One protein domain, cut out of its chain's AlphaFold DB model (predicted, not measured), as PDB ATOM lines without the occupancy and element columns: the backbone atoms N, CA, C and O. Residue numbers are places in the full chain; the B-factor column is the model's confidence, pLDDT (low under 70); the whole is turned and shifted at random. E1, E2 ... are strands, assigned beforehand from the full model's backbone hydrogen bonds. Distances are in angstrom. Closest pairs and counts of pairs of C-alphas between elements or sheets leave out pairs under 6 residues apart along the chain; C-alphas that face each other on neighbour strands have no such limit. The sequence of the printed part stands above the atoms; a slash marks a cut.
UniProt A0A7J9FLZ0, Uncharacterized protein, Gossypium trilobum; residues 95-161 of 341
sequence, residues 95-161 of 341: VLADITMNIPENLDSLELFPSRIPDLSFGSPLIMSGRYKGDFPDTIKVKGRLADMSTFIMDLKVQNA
ATOM      1  N   VAL A  95       2.416  39.315 -35.307       93.75
ATOM      2  CA  VAL A  95       3.148  38.680 -36.417       93.75
ATOM      3  C   VAL A  95       3.189  39.549 -37.673       93.75
ATOM      4  O   VAL A  95       4.076  39.378 -38.506       93.75
ATOM      5  N   LEU A  96       2.238  40.476 -37.822       94.38
ATOM      6  CA  LEU A  96       2.199  41.420 -38.936       94.38
ATOM      7  C   LEU A  96       1.560  42.737 -38.483       94.38
ATOM      8  O   LEU A  96       0.383  42.765 -38.117       94.38
ATOM      9  N   ALA A  97       2.331  43.818 -38.532       93.06
ATOM     10  CA  ALA A  97       1.911  45.148 -38.109       93.06
ATOM     11  C   ALA A  97       1.586  46.072 -39.291       93.06
ATOM     12  O   ALA A  97       1.922  45.779 -40.439       93.06
ATOM     13  N   ASP A  98       0.945  47.210 -39.008       91.19
ATOM     14  CA  ASP A  98       0.668  48.288 -39.975       91.19
ATOM     15  C   ASP A  98      -0.031  47.782 -41.244       91.19
ATOM     16  O   ASP A  98       0.272  48.185 -42.372       91.19
ATOM     17  N   ILE A  99      -0.991  46.877 -41.044       93.50
ATOM     18  CA  ILE A  99      -1.698  46.236 -42.142       93.50
ATOM     19  C   ILE A  99      -2.472  47.291 -42.937       93.50
ATOM     20  O   ILE A  99      -3.173  48.151 -42.386       93.50
ATOM     21  N   THR A 100      -2.332  47.216 -44.256       92.25
ATOM     22  CA  THR A 100      -3.068  48.016 -45.232       92.25
ATOM     23  C   THR A 100      -3.602  47.114 -46.334       92.25
ATOM     24  O   THR A 100      -2.987  46.116 -46.715       92.25
ATOM     25  N   MET A 101      -4.781  47.467 -46.830       90.00
ATOM     26  CA  MET A 101      -5.458  46.761 -47.905       90.00
ATOM     27  C   MET A 101      -5.552  47.698 -49.104       90.00
ATOM     28  O   MET A 101      -6.124  48.781 -48.991       90.00
ATOM     29  N   ASN A 102      -4.999  47.287 -50.242       84.62
ATOM     30  CA  ASN A 102      -5.162  48.022 -51.489       84.62
ATOM     31  C   ASN A 102      -6.479  47.597 -52.132       84.62
ATOM     32  O   ASN A 102      -6.579  46.508 -52.701       84.62
ATOM     33  N   ILE A 103      -7.478  48.461 -52.017       75.56
ATOM     34  CA  ILE A 103      -8.811  48.231 -52.561       75.56
ATOM     35  C   ILE A 103      -8.904  48.968 -53.903       75.56
ATOM     36  O   ILE A 103      -8.487  50.125 -53.961       75.56
ATOM     37  N   PRO A 104      -9.396  48.328 -54.978       67.69
ATOM     38  CA  PRO A 104      -9.518  48.971 -56.284       67.69
ATOM     39  C   PRO A 104     -10.470  50.170 -56.260       67.69
ATOM     40  O   PRO A 104     -11.473  50.160 -55.551       67.69
ATOM     41  N   GLU A 105     -10.190  51.163 -57.104       68.12
ATOM     42  CA  GLU A 105     -10.979  52.401 -57.245       68.12
ATOM     43  C   GLU A 105     -12.368  52.177 -57.872       68.12
ATOM     44  O   GLU A 105     -13.200  53.075 -57.887       68.12
ATOM     45  N   ASN A 106     -12.636  50.968 -58.366       74.31
ATOM     46  CA  ASN A 106     -13.825  50.615 -59.143       74.31
ATOM     47  C   ASN A 106     -15.085  50.388 -58.277       74.31
ATOM     48  O   ASN A 106     -16.117  49.979 -58.804       74.31
ATOM     49  N   LEU A 107     -14.995  50.560 -56.953       81.62
ATOM     50  CA  LEU A 107     -16.127  50.396 -56.038       81.62
ATOM     51  C   LEU A 107     -16.874  51.721 -55.871       81.62
ATOM     52  O   LEU A 107     -16.294  52.711 -55.434       81.62
ATOM     53  N   ASP A 108     -18.188  51.710 -56.109       83.06
ATOM     54  CA  ASP A 108     -19.053  52.890 -55.944       83.06
ATOM     55  C   ASP A 108     -19.118  53.359 -54.485       83.06
ATOM     56  O   ASP A 108     -19.287  54.539 -54.180       83.06
ATOM     57  N   SER A 109     -19.049  52.406 -53.556       85.94
ATOM     58  CA  SER A 109     -18.980  52.687 -52.127       85.94
ATOM     59  C   SER A 109     -18.354  51.513 -51.398       85.94
ATOM     60  O   SER A 109     -18.624  50.360 -51.742       85.94
ATOM     61  N   LEU A 110     -17.585  51.808 -50.355       87.12
ATOM     62  CA  LEU A 110     -17.044  50.818 -49.444       87.12
ATOM     63  C   LEU A 110     -17.070  51.359 -48.016       87.12
ATOM     64  O   LEU A 110     -16.495  52.401 -47.713       87.12
ATOM     65  N   GLU A 111     -17.698  50.602 -47.131       85.62
ATOM     66  CA  GLU A 111     -17.690  50.826 -45.696       85.62
ATOM     67  C   GLU A 111     -16.999  49.633 -45.030       85.62
ATOM     68  O   GLU A 111     -17.458  48.505 -45.190       85.62
ATOM     69  N   LEU A 112     -15.908  49.870 -44.294       86.94
ATOM     70  CA  LEU A 112     -15.145  48.842 -43.581       86.94
ATOM     71  C   LEU A 112     -15.061  49.138 -42.083       86.94
ATOM     72  O   LEU A 112     -14.850  50.273 -41.657       86.94
ATOM     73  N   PHE A 113     -15.152  48.072 -41.297       85.81
ATOM     74  CA  PHE A 113     -15.072  48.075 -39.848       85.81
ATOM     75  C   PHE A 113     -14.106  46.990 -39.348       85.81
ATOM     76  O   PHE A 113     -14.237  45.826 -39.744       85.81
ATOM     77  N   PRO A 114     -13.191  47.326 -38.425       86.94
ATOM     78  CA  PRO A 114     -12.842  48.691 -38.008       86.94
ATOM     79  C   PRO A 114     -12.219  49.500 -39.162       86.94
ATOM     80  O   PRO A 114     -11.671  48.931 -40.104       86.94
ATOM     81  N   SER A 115     -12.299  50.830 -39.077       81.81
ATOM     82  CA  SER A 115     -11.772  51.744 -40.107       81.81
ATOM     83  C   SER A 115     -10.240  51.736 -40.189       81.81
ATOM     84  O   SER A 115      -9.671  51.838 -41.273       81.81
ATOM     85  N   ARG A 116      -9.558  51.569 -39.048       85.69
ATOM     86  CA  ARG A 116      -8.124  51.254 -38.988       85.69
ATOM     87  C   ARG A 116      -7.944  49.752 -38.826       85.69
ATOM     88  O   ARG A 116      -8.459  49.179 -37.870       85.69
ATOM     89  N   ILE A 117      -7.194  49.140 -39.739       89.81
ATOM     90  CA  ILE A 117      -6.891  47.707 -39.685       89.81
ATOM     91  C   ILE A 117      -5.974  47.439 -38.476       89.81
ATOM     92  O   ILE A 117      -4.904  48.058 -38.396       89.81
ATOM     93  N   PRO A 118      -6.381  46.573 -37.529       90.12
ATOM     94  CA  PRO A 118      -5.531  46.154 -36.421       90.12
ATOM     95  C   PRO A 118      -4.329  45.346 -36.911       90.12
ATOM     96  O   PRO A 118      -4.318  44.842 -38.034       90.12
ATOM     97  N   ASP A 119      -3.340  45.179 -36.042       93.25
ATOM     98  CA  ASP A 119      -2.250  44.245 -36.301       93.25
ATOM     99  C   ASP A 119      -2.744  42.789 -36.206       93.25
ATOM    100  O   ASP A 119      -3.684  42.469 -35.468       93.25
ATOM    101  N   LEU A 120      -2.108  41.888 -36.953       93.88
ATOM    102  CA  LEU A 120      -2.369  40.454 -36.863       93.88
ATOM    103  C   LEU A 120      -1.499  39.865 -35.754       93.88
ATOM    104  O   LEU A 120      -0.276  39.973 -35.802       93.88
ATOM    105  N   SER A 121      -2.137  39.212 -34.786       92.56
ATOM    106  CA  SER A 121      -1.468  38.543 -33.668       92.56
ATOM    107  C   SER A 121      -1.637  37.029 -33.758       92.56
ATOM    108  O   SER A 121      -2.665  36.535 -34.226       92.56
ATOM    109  N   PHE A 122      -0.639  36.276 -33.303       90.94
ATOM    110  CA  PHE A 122      -0.700  34.820 -33.259       90.94
ATOM    111  C   PHE A 122      -1.879  34.343 -32.394       90.94
ATOM    112  O   PHE A 122      -2.189  34.927 -31.358       90.94
ATOM    113  N   GLY A 123      -2.569  33.290 -32.838       85.69
ATOM    114  CA  GLY A 123      -3.722  32.725 -32.127       85.69
ATOM    115  C   GLY A 123      -5.013  33.555 -32.189       85.69
ATOM    116  O   GLY A 123      -6.030  33.107 -31.665       85.69
ATOM    117  N   SER A 124      -5.013  34.722 -32.850       84.38
ATOM    118  CA  SER A 124      -6.191  35.588 -32.975       84.38
ATOM    119  C   SER A 124      -6.511  35.905 -34.442       84.38
ATOM    120  O   SER A 124      -5.682  36.500 -35.133       84.38
ATOM    121  N   PRO A 125      -7.707  35.555 -34.952       88.12
ATOM    122  CA  PRO A 125      -8.071  35.882 -36.325       88.12
ATOM    123  C   PRO A 125      -8.275  37.394 -36.496       88.12
ATOM    124  O   PRO A 125      -9.032  38.025 -35.753       88.12
ATOM    125  N   LEU A 126      -7.657  37.974 -37.528       88.81
ATOM    126  CA  LEU A 126      -7.957  39.338 -37.962       88.81
ATOM    127  C   LEU A 126      -9.252  39.326 -38.779       88.81
ATOM    128  O   LEU A 126      -9.272  38.904 -39.933       88.81
ATOM    129  N   ILE A 127     -10.336  39.810 -38.178       86.81
ATOM    130  CA  ILE A 127     -11.636  39.916 -38.845       86.81
ATOM    131  C   ILE A 127     -11.918  41.384 -39.149       86.81
ATOM    132  O   ILE A 127     -11.973  42.208 -38.230       86.81
ATOM    133  N   MET A 128     -12.166  41.673 -40.424       87.25
ATOM    134  CA  MET A 128     -12.750  42.921 -40.906       87.25
ATOM    135  C   MET A 128     -14.110  42.633 -41.534       87.25
ATOM    136  O   MET A 128     -14.323  41.578 -42.126       87.25
ATOM    137  N   SER A 129     -15.024  43.580 -41.401       86.31
ATOM    138  CA  SER A 129     -16.394  43.468 -41.895       86.31
ATOM    139  C   SER A 129     -16.798  44.738 -42.605       86.31
ATOM    140  O   SER A 129     -16.379  45.815 -42.198       86.31
ATOM    141  N   GLY A 130     -17.650  44.641 -43.615       84.44
ATOM    142  CA  GLY A 130     -18.046  45.822 -44.355       84.44
ATOM    143  C   GLY A 130     -19.142  45.582 -45.367       84.44
ATOM    144  O   GLY A 130     -19.616  44.462 -45.543       84.44
ATOM    145  N   ARG A 131     -19.537  46.665 -46.027       84.44
ATOM    146  CA  ARG A 131     -20.492  46.664 -47.134       84.44
ATOM    147  C   ARG A 131     -19.865  47.387 -48.309       84.44
ATOM    148  O   ARG A 131     -19.205  48.405 -48.118       84.44
ATOM    149  N   TYR A 132     -20.095  46.878 -49.507       88.06
ATOM    150  CA  TYR A 132     -19.631  47.503 -50.736       88.06
ATOM    151  C   TYR A 132     -20.762  47.584 -51.764       88.06
ATOM    152  O   TYR A 132     -21.768  46.879 -51.655       88.06
ATOM    153  N   LYS A 133     -20.592  48.459 -52.754       89.06
ATOM    154  CA  LYS A 133     -21.394  48.505 -53.982       89.06
ATOM    155  C   LYS A 133     -20.454  48.495 -55.184       89.06
ATOM    156  O   LYS A 133     -19.399  49.122 -55.122       89.06
ATOM    157  N   GLY A 134     -20.854  47.792 -56.238       87.94
ATOM    158  CA  GLY A 134     -20.038  47.552 -57.428       87.94
ATOM    159  C   GLY A 134     -19.390  46.169 -57.425       87.94
ATOM    160  O   GLY A 134     -19.755  45.302 -56.626       87.94
ATOM    161  N   ASP A 135     -18.426  45.975 -58.321       86.38
ATOM    162  CA  ASP A 135     -17.744  44.697 -58.513       86.38
ATOM    163  C   ASP A 135     -16.528  44.586 -57.589       86.38
ATOM    164  O   ASP A 135     -15.537  45.308 -57.723       86.38
ATOM    165  N   PHE A 136     -16.605  43.669 -56.624       86.56
ATOM    166  CA  PHE A 136     -15.495  43.391 -55.720       86.56
ATOM    167  C   PHE A 136     -14.442  42.528 -56.430       86.56
ATOM    168  O   PHE A 136     -14.813  41.561 -57.095       86.56
ATOM    169  N   PRO A 137     -13.140  42.846 -56.316       88.12
ATOM    170  CA  PRO A 137     -12.105  42.137 -57.064       88.12
ATOM    171  C   PRO A 137     -11.981  40.673 -56.631       88.12
ATOM    172  O   PRO A 137     -12.139  40.353 -55.458       88.12
ATOM    173  N   ASP A 138     -11.554  39.798 -57.544       90.06
ATOM    174  CA  ASP A 138     -11.247  38.393 -57.226       90.06
ATOM    175  C   ASP A 138      -9.989  38.234 -56.355       90.06
ATOM    176  O   ASP A 138      -9.702  37.158 -55.822       90.06
ATOM    177  N   THR A 139      -9.172  39.282 -56.240       91.31
ATOM    178  CA  THR A 139      -7.929  39.274 -55.466       91.31
ATOM    179  C   THR A 139      -7.687  40.627 -54.809       91.31
ATOM    180  O   THR A 139      -7.834  41.672 -55.439       91.31
ATOM    181  N   ILE A 140      -7.269  40.603 -53.546       91.69
ATOM    182  CA  ILE A 140      -6.934  41.785 -52.753       91.69
ATOM    183  C   ILE A 140      -5.456  41.739 -52.385       91.69
ATOM    184  O   ILE A 140      -4.984  40.752 -51.824       91.69
ATOM    185  N   LYS A 141      -4.733  42.833 -52.619       93.50
ATOM    186  CA  LYS A 141      -3.339  42.958 -52.179       93.50
ATOM    187  C   LYS A 141      -3.294  43.509 -50.756       93.50
ATOM    188  O   LYS A 141      -3.738  44.631 -50.503       93.50
ATOM    189  N   VAL A 142      -2.728  42.730 -49.844       94.62
ATOM    190  CA  VAL A 142      -2.485  43.115 -48.451       94.62
ATOM    191  C   VAL A 142      -1.007  43.413 -48.268       94.62
ATOM    192  O   VAL A 142      -0.149  42.685 -48.770       94.62
ATOM    193  N   LYS A 143      -0.713  44.495 -47.548       95.81
ATOM    194  CA  LYS A 143       0.642  44.865 -47.137       95.81
ATOM    195  C   LYS A 143       0.707  45.005 -45.624       95.81
ATOM    196  O   LYS A 143      -0.282  45.386 -45.005       95.81
ATOM    197  N   GLY A 144       1.873  44.757 -45.048       94.38
ATOM    198  CA  GLY A 144       2.157  45.009 -43.637       94.38
ATOM    199  C   GLY A 144       3.658  45.001 -43.367       94.38
ATOM    200  O   GLY A 144       4.461  44.920 -44.299       94.38
ATOM    201  N   ARG A 145       4.035  45.080 -42.093       92.81
ATOM    202  CA  ARG A 145       5.418  45.046 -41.614       92.81
ATOM    203  C   ARG A 145       5.662  43.825 -40.738       92.81
ATOM    204  O   ARG A 145       4.861  43.541 -39.848       92.81
ATOM    205  N   LEU A 146       6.753  43.114 -41.005       92.88
ATOM    206  CA  LEU A 146       7.235  42.009 -40.172       92.88
ATOM    207  C   LEU A 146       8.048  42.542 -38.981       92.88
ATOM    208  O   LEU A 146       8.336  43.735 -38.896       92.88
ATOM    209  N   ALA A 147       8.422  41.650 -38.062       87.75
ATOM    210  CA  ALA A 147       9.192  41.994 -36.864       87.75
ATOM    211  C   ALA A 147      10.577  42.593 -37.172       87.75
ATOM    212  O   ALA A 147      11.075  43.406 -36.402       87.75
ATOM    213  N   ASP A 148      11.179  42.237 -38.309       88.75
ATOM    214  CA  ASP A 148      12.436  42.813 -38.807       88.75
ATOM    215  C   ASP A 148      12.236  44.146 -39.559       88.75
ATOM    216  O   ASP A 148      13.143  44.630 -40.235       88.75
ATOM    217  N   MET A 149      11.034  44.728 -39.472       86.06
ATOM    218  CA  MET A 149      10.605  45.956 -40.149       86.06
ATOM    219  C   MET A 149      10.566  45.872 -41.682       86.06
ATOM    220  O   MET A 149      10.275  46.873 -42.348       86.06
ATOM    221  N   SER A 150      10.780  44.686 -42.262       92.00
ATOM    222  CA  SER A 150      10.631  44.471 -43.698       92.00
ATOM    223  C   SER A 150       9.160  44.525 -44.124       92.00
ATOM    224  O   SER A 150       8.230  44.276 -43.350       92.00
ATOM    225  N   THR A 151       8.931  44.897 -45.387       94.56
ATOM    226  CA  THR A 151       7.578  44.969 -45.949       94.56
ATOM    227  C   THR A 151       7.133  43.592 -46.419       94.56
ATOM    228  O   THR A 151       7.739  43.006 -47.313       94.56
ATOM    229  N   PHE A 152       6.017  43.119 -45.879       96.06
ATOM    230  CA  PHE A 152       5.326  41.926 -46.347       96.06
ATOM    231  C   PHE A 152       4.218  42.310 -47.326       96.06
ATOM    232  O   PHE A 152       3.482  43.271 -47.095       96.06
ATOM    233  N   ILE A 153       4.092  41.553 -48.418       96.75
ATOM    234  CA  ILE A 153       3.044  41.731 -49.427       96.75
ATOM    235  C   ILE A 153       2.477  40.361 -49.780       96.75
ATOM    236  O   ILE A 153       3.228  39.444 -50.104       96.75
ATOM    237  N   MET A 154       1.152  40.243 -49.762       94.94
ATOM    238  CA  MET A 154       0.451  39.020 -50.139       94.94
ATOM    239  C   MET A 154      -0.815  39.342 -50.926       94.94
ATOM    240  O   MET A 154      -1.578  40.236 -50.560       94.94
ATOM    241  N   ASP A 155      -1.045  38.578 -51.989       94.19
ATOM    242  CA  ASP A 155      -2.279  38.624 -52.765       94.19
ATOM    243  C   ASP A 155      -3.261  37.577 -52.212       94.19
ATOM    244  O   ASP A 155      -3.023  36.370 -52.281       94.19
ATOM    245  N   LEU A 156      -4.359  38.047 -51.621       93.25
ATOM    246  CA  LEU A 156      -5.426  37.223 -51.061       93.25
ATOM    247  C   LEU A 156      -6.505  36.967 -52.109       93.25
ATOM    248  O   LEU A 156      -7.091  37.911 -52.634       93.25
ATOM    249  N   LYS A 157      -6.817  35.696 -52.368       93.38
ATOM    250  CA  LYS A 157      -7.931  35.313 -53.244       93.38
ATOM    251  C   LYS A 157      -9.262  35.483 -52.524       93.38
ATOM    252  O   LYS A 157      -9.437  34.967 -51.418       93.38
ATOM    253  N   VAL A 158     -10.201  36.161 -53.172       90.31
ATOM    254  CA  VAL A 158     -11.560  36.332 -52.660       90.31
ATOM    255  C   VAL A 158     -12.341  35.042 -52.862       90.31
ATOM    256  O   VAL A 158     -12.276  34.404 -53.912       90.31
ATOM    257  N   GLN A 159     -13.067  34.638 -51.823       88.94
ATOM    258  CA  GLN A 159     -13.930  33.465 -51.853       88.94
ATOM    259  C   GLN A 159     -15.379  33.899 -51.676       88.94
ATOM    260  O   GLN A 159     -15.725  34.564 -50.700       88.94
ATOM    261  N   ASN A 160     -16.230  33.495 -52.617       84.19
ATOM    262  CA  ASN A 160     -17.657  33.783 -52.581       84.19
ATOM    263  C   ASN A 160     -18.397  32.658 -51.847       84.19
ATOM    264  O   ASN A 160     -18.639  31.595 -52.416       84.19
ATOM    265  N   ALA A 161     -18.769  32.897 -50.589       81.50
ATOM    266  CA  ALA A 161     -19.626  31.999 -49.818       81.50
ATOM    267  C   ALA A 161     -21.092  32.442 -49.954       81.50
ATOM    268  O   ALA A 161     -21.472  33.488 -49.436       81.50
TER     269      ALA A 161
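Overview. This is residues 95 to 161 of the 341 residues of an uncharacterized protein of Gossypium trilobum (UniProt A0A7J9FLZ0). A strongly twisted sheet of three strands, E1, E4 and E5, makes one part of an elongated shape, and a separate two-stranded hairpin, E2 and E3, lies toward one end of the long axis. The long link between E2 and E3, residues 114 to 128, folds back from the hairpin toward the first residues of E1. The printed part has 67 residues, with five named strands in the order E1, E2, E3, E4, E5 and no named helix; the larger sheet runs E1, E4, E5, the smaller E2, E3, both antiparallel. The class is all strand, though under half of the residues, 32 of 67, are in named strands. The whole is only just compact, close to loose, with a radius of gyration of the C-alphas of 12.8 A and spans of 37 by 22 by 19 A.

Along the chain. E1, residues 95 to 102, begins with C-alpha 95 at (3.148, 38.680, -36.417), bends by 69 degrees at residue 98 and measures 19.6 A from first to last C-alpha. E2, residues 109 to 113, measures 13.7 A. E3, residues 129 to 133, measures 14.0 A and begins at (-16.394, 43.468, -41.895). E4, residues 139 to 145, measures 20.1 A. E5, residues 151 to 157, measures 19.7 A and ends with C-alpha 157 at (-7.931, 35.313, -53.244).

Arrangement. In the larger sheet E1 and E5 are edge strands and E4 is the inner strand. E1 and E4 are antiparallel at 138 degrees between their directions; C-alphas 99 and 144 face each other at 4.3 A, and N 100 and O 143 are within hydrogen-bond range at 2.8 A. E4 and E5 form a hairpin, antiparallel at 158 degrees; C-alphas 141 and 155 face each other at 4.5 A, and N 142 and O 154 are 2.8 A apart. E2 and E3 form the other hairpin, antiparallel at 177 degrees; C-alphas 112 and 130 face each other at 4.3 A, and N 113 and O 129 are 2.7 A apart. E2 is apart from E1, E4 and E5, and E3 is apart from the same three strands.

Size, cuts and confidence. The C-alphas farthest apart in the domain are those of Gly 134 and Asp 148, at 37.7 A. The printed part has no cut. The link from E2 to E3, with 15 residues, is long; that from E1 to E2 is short, and those from E3 to E4 and from E4 to E5 are tight. The mean pLDDT of the printed part is 88.4; residues 104 to 105, between E1 and E2, are under 70.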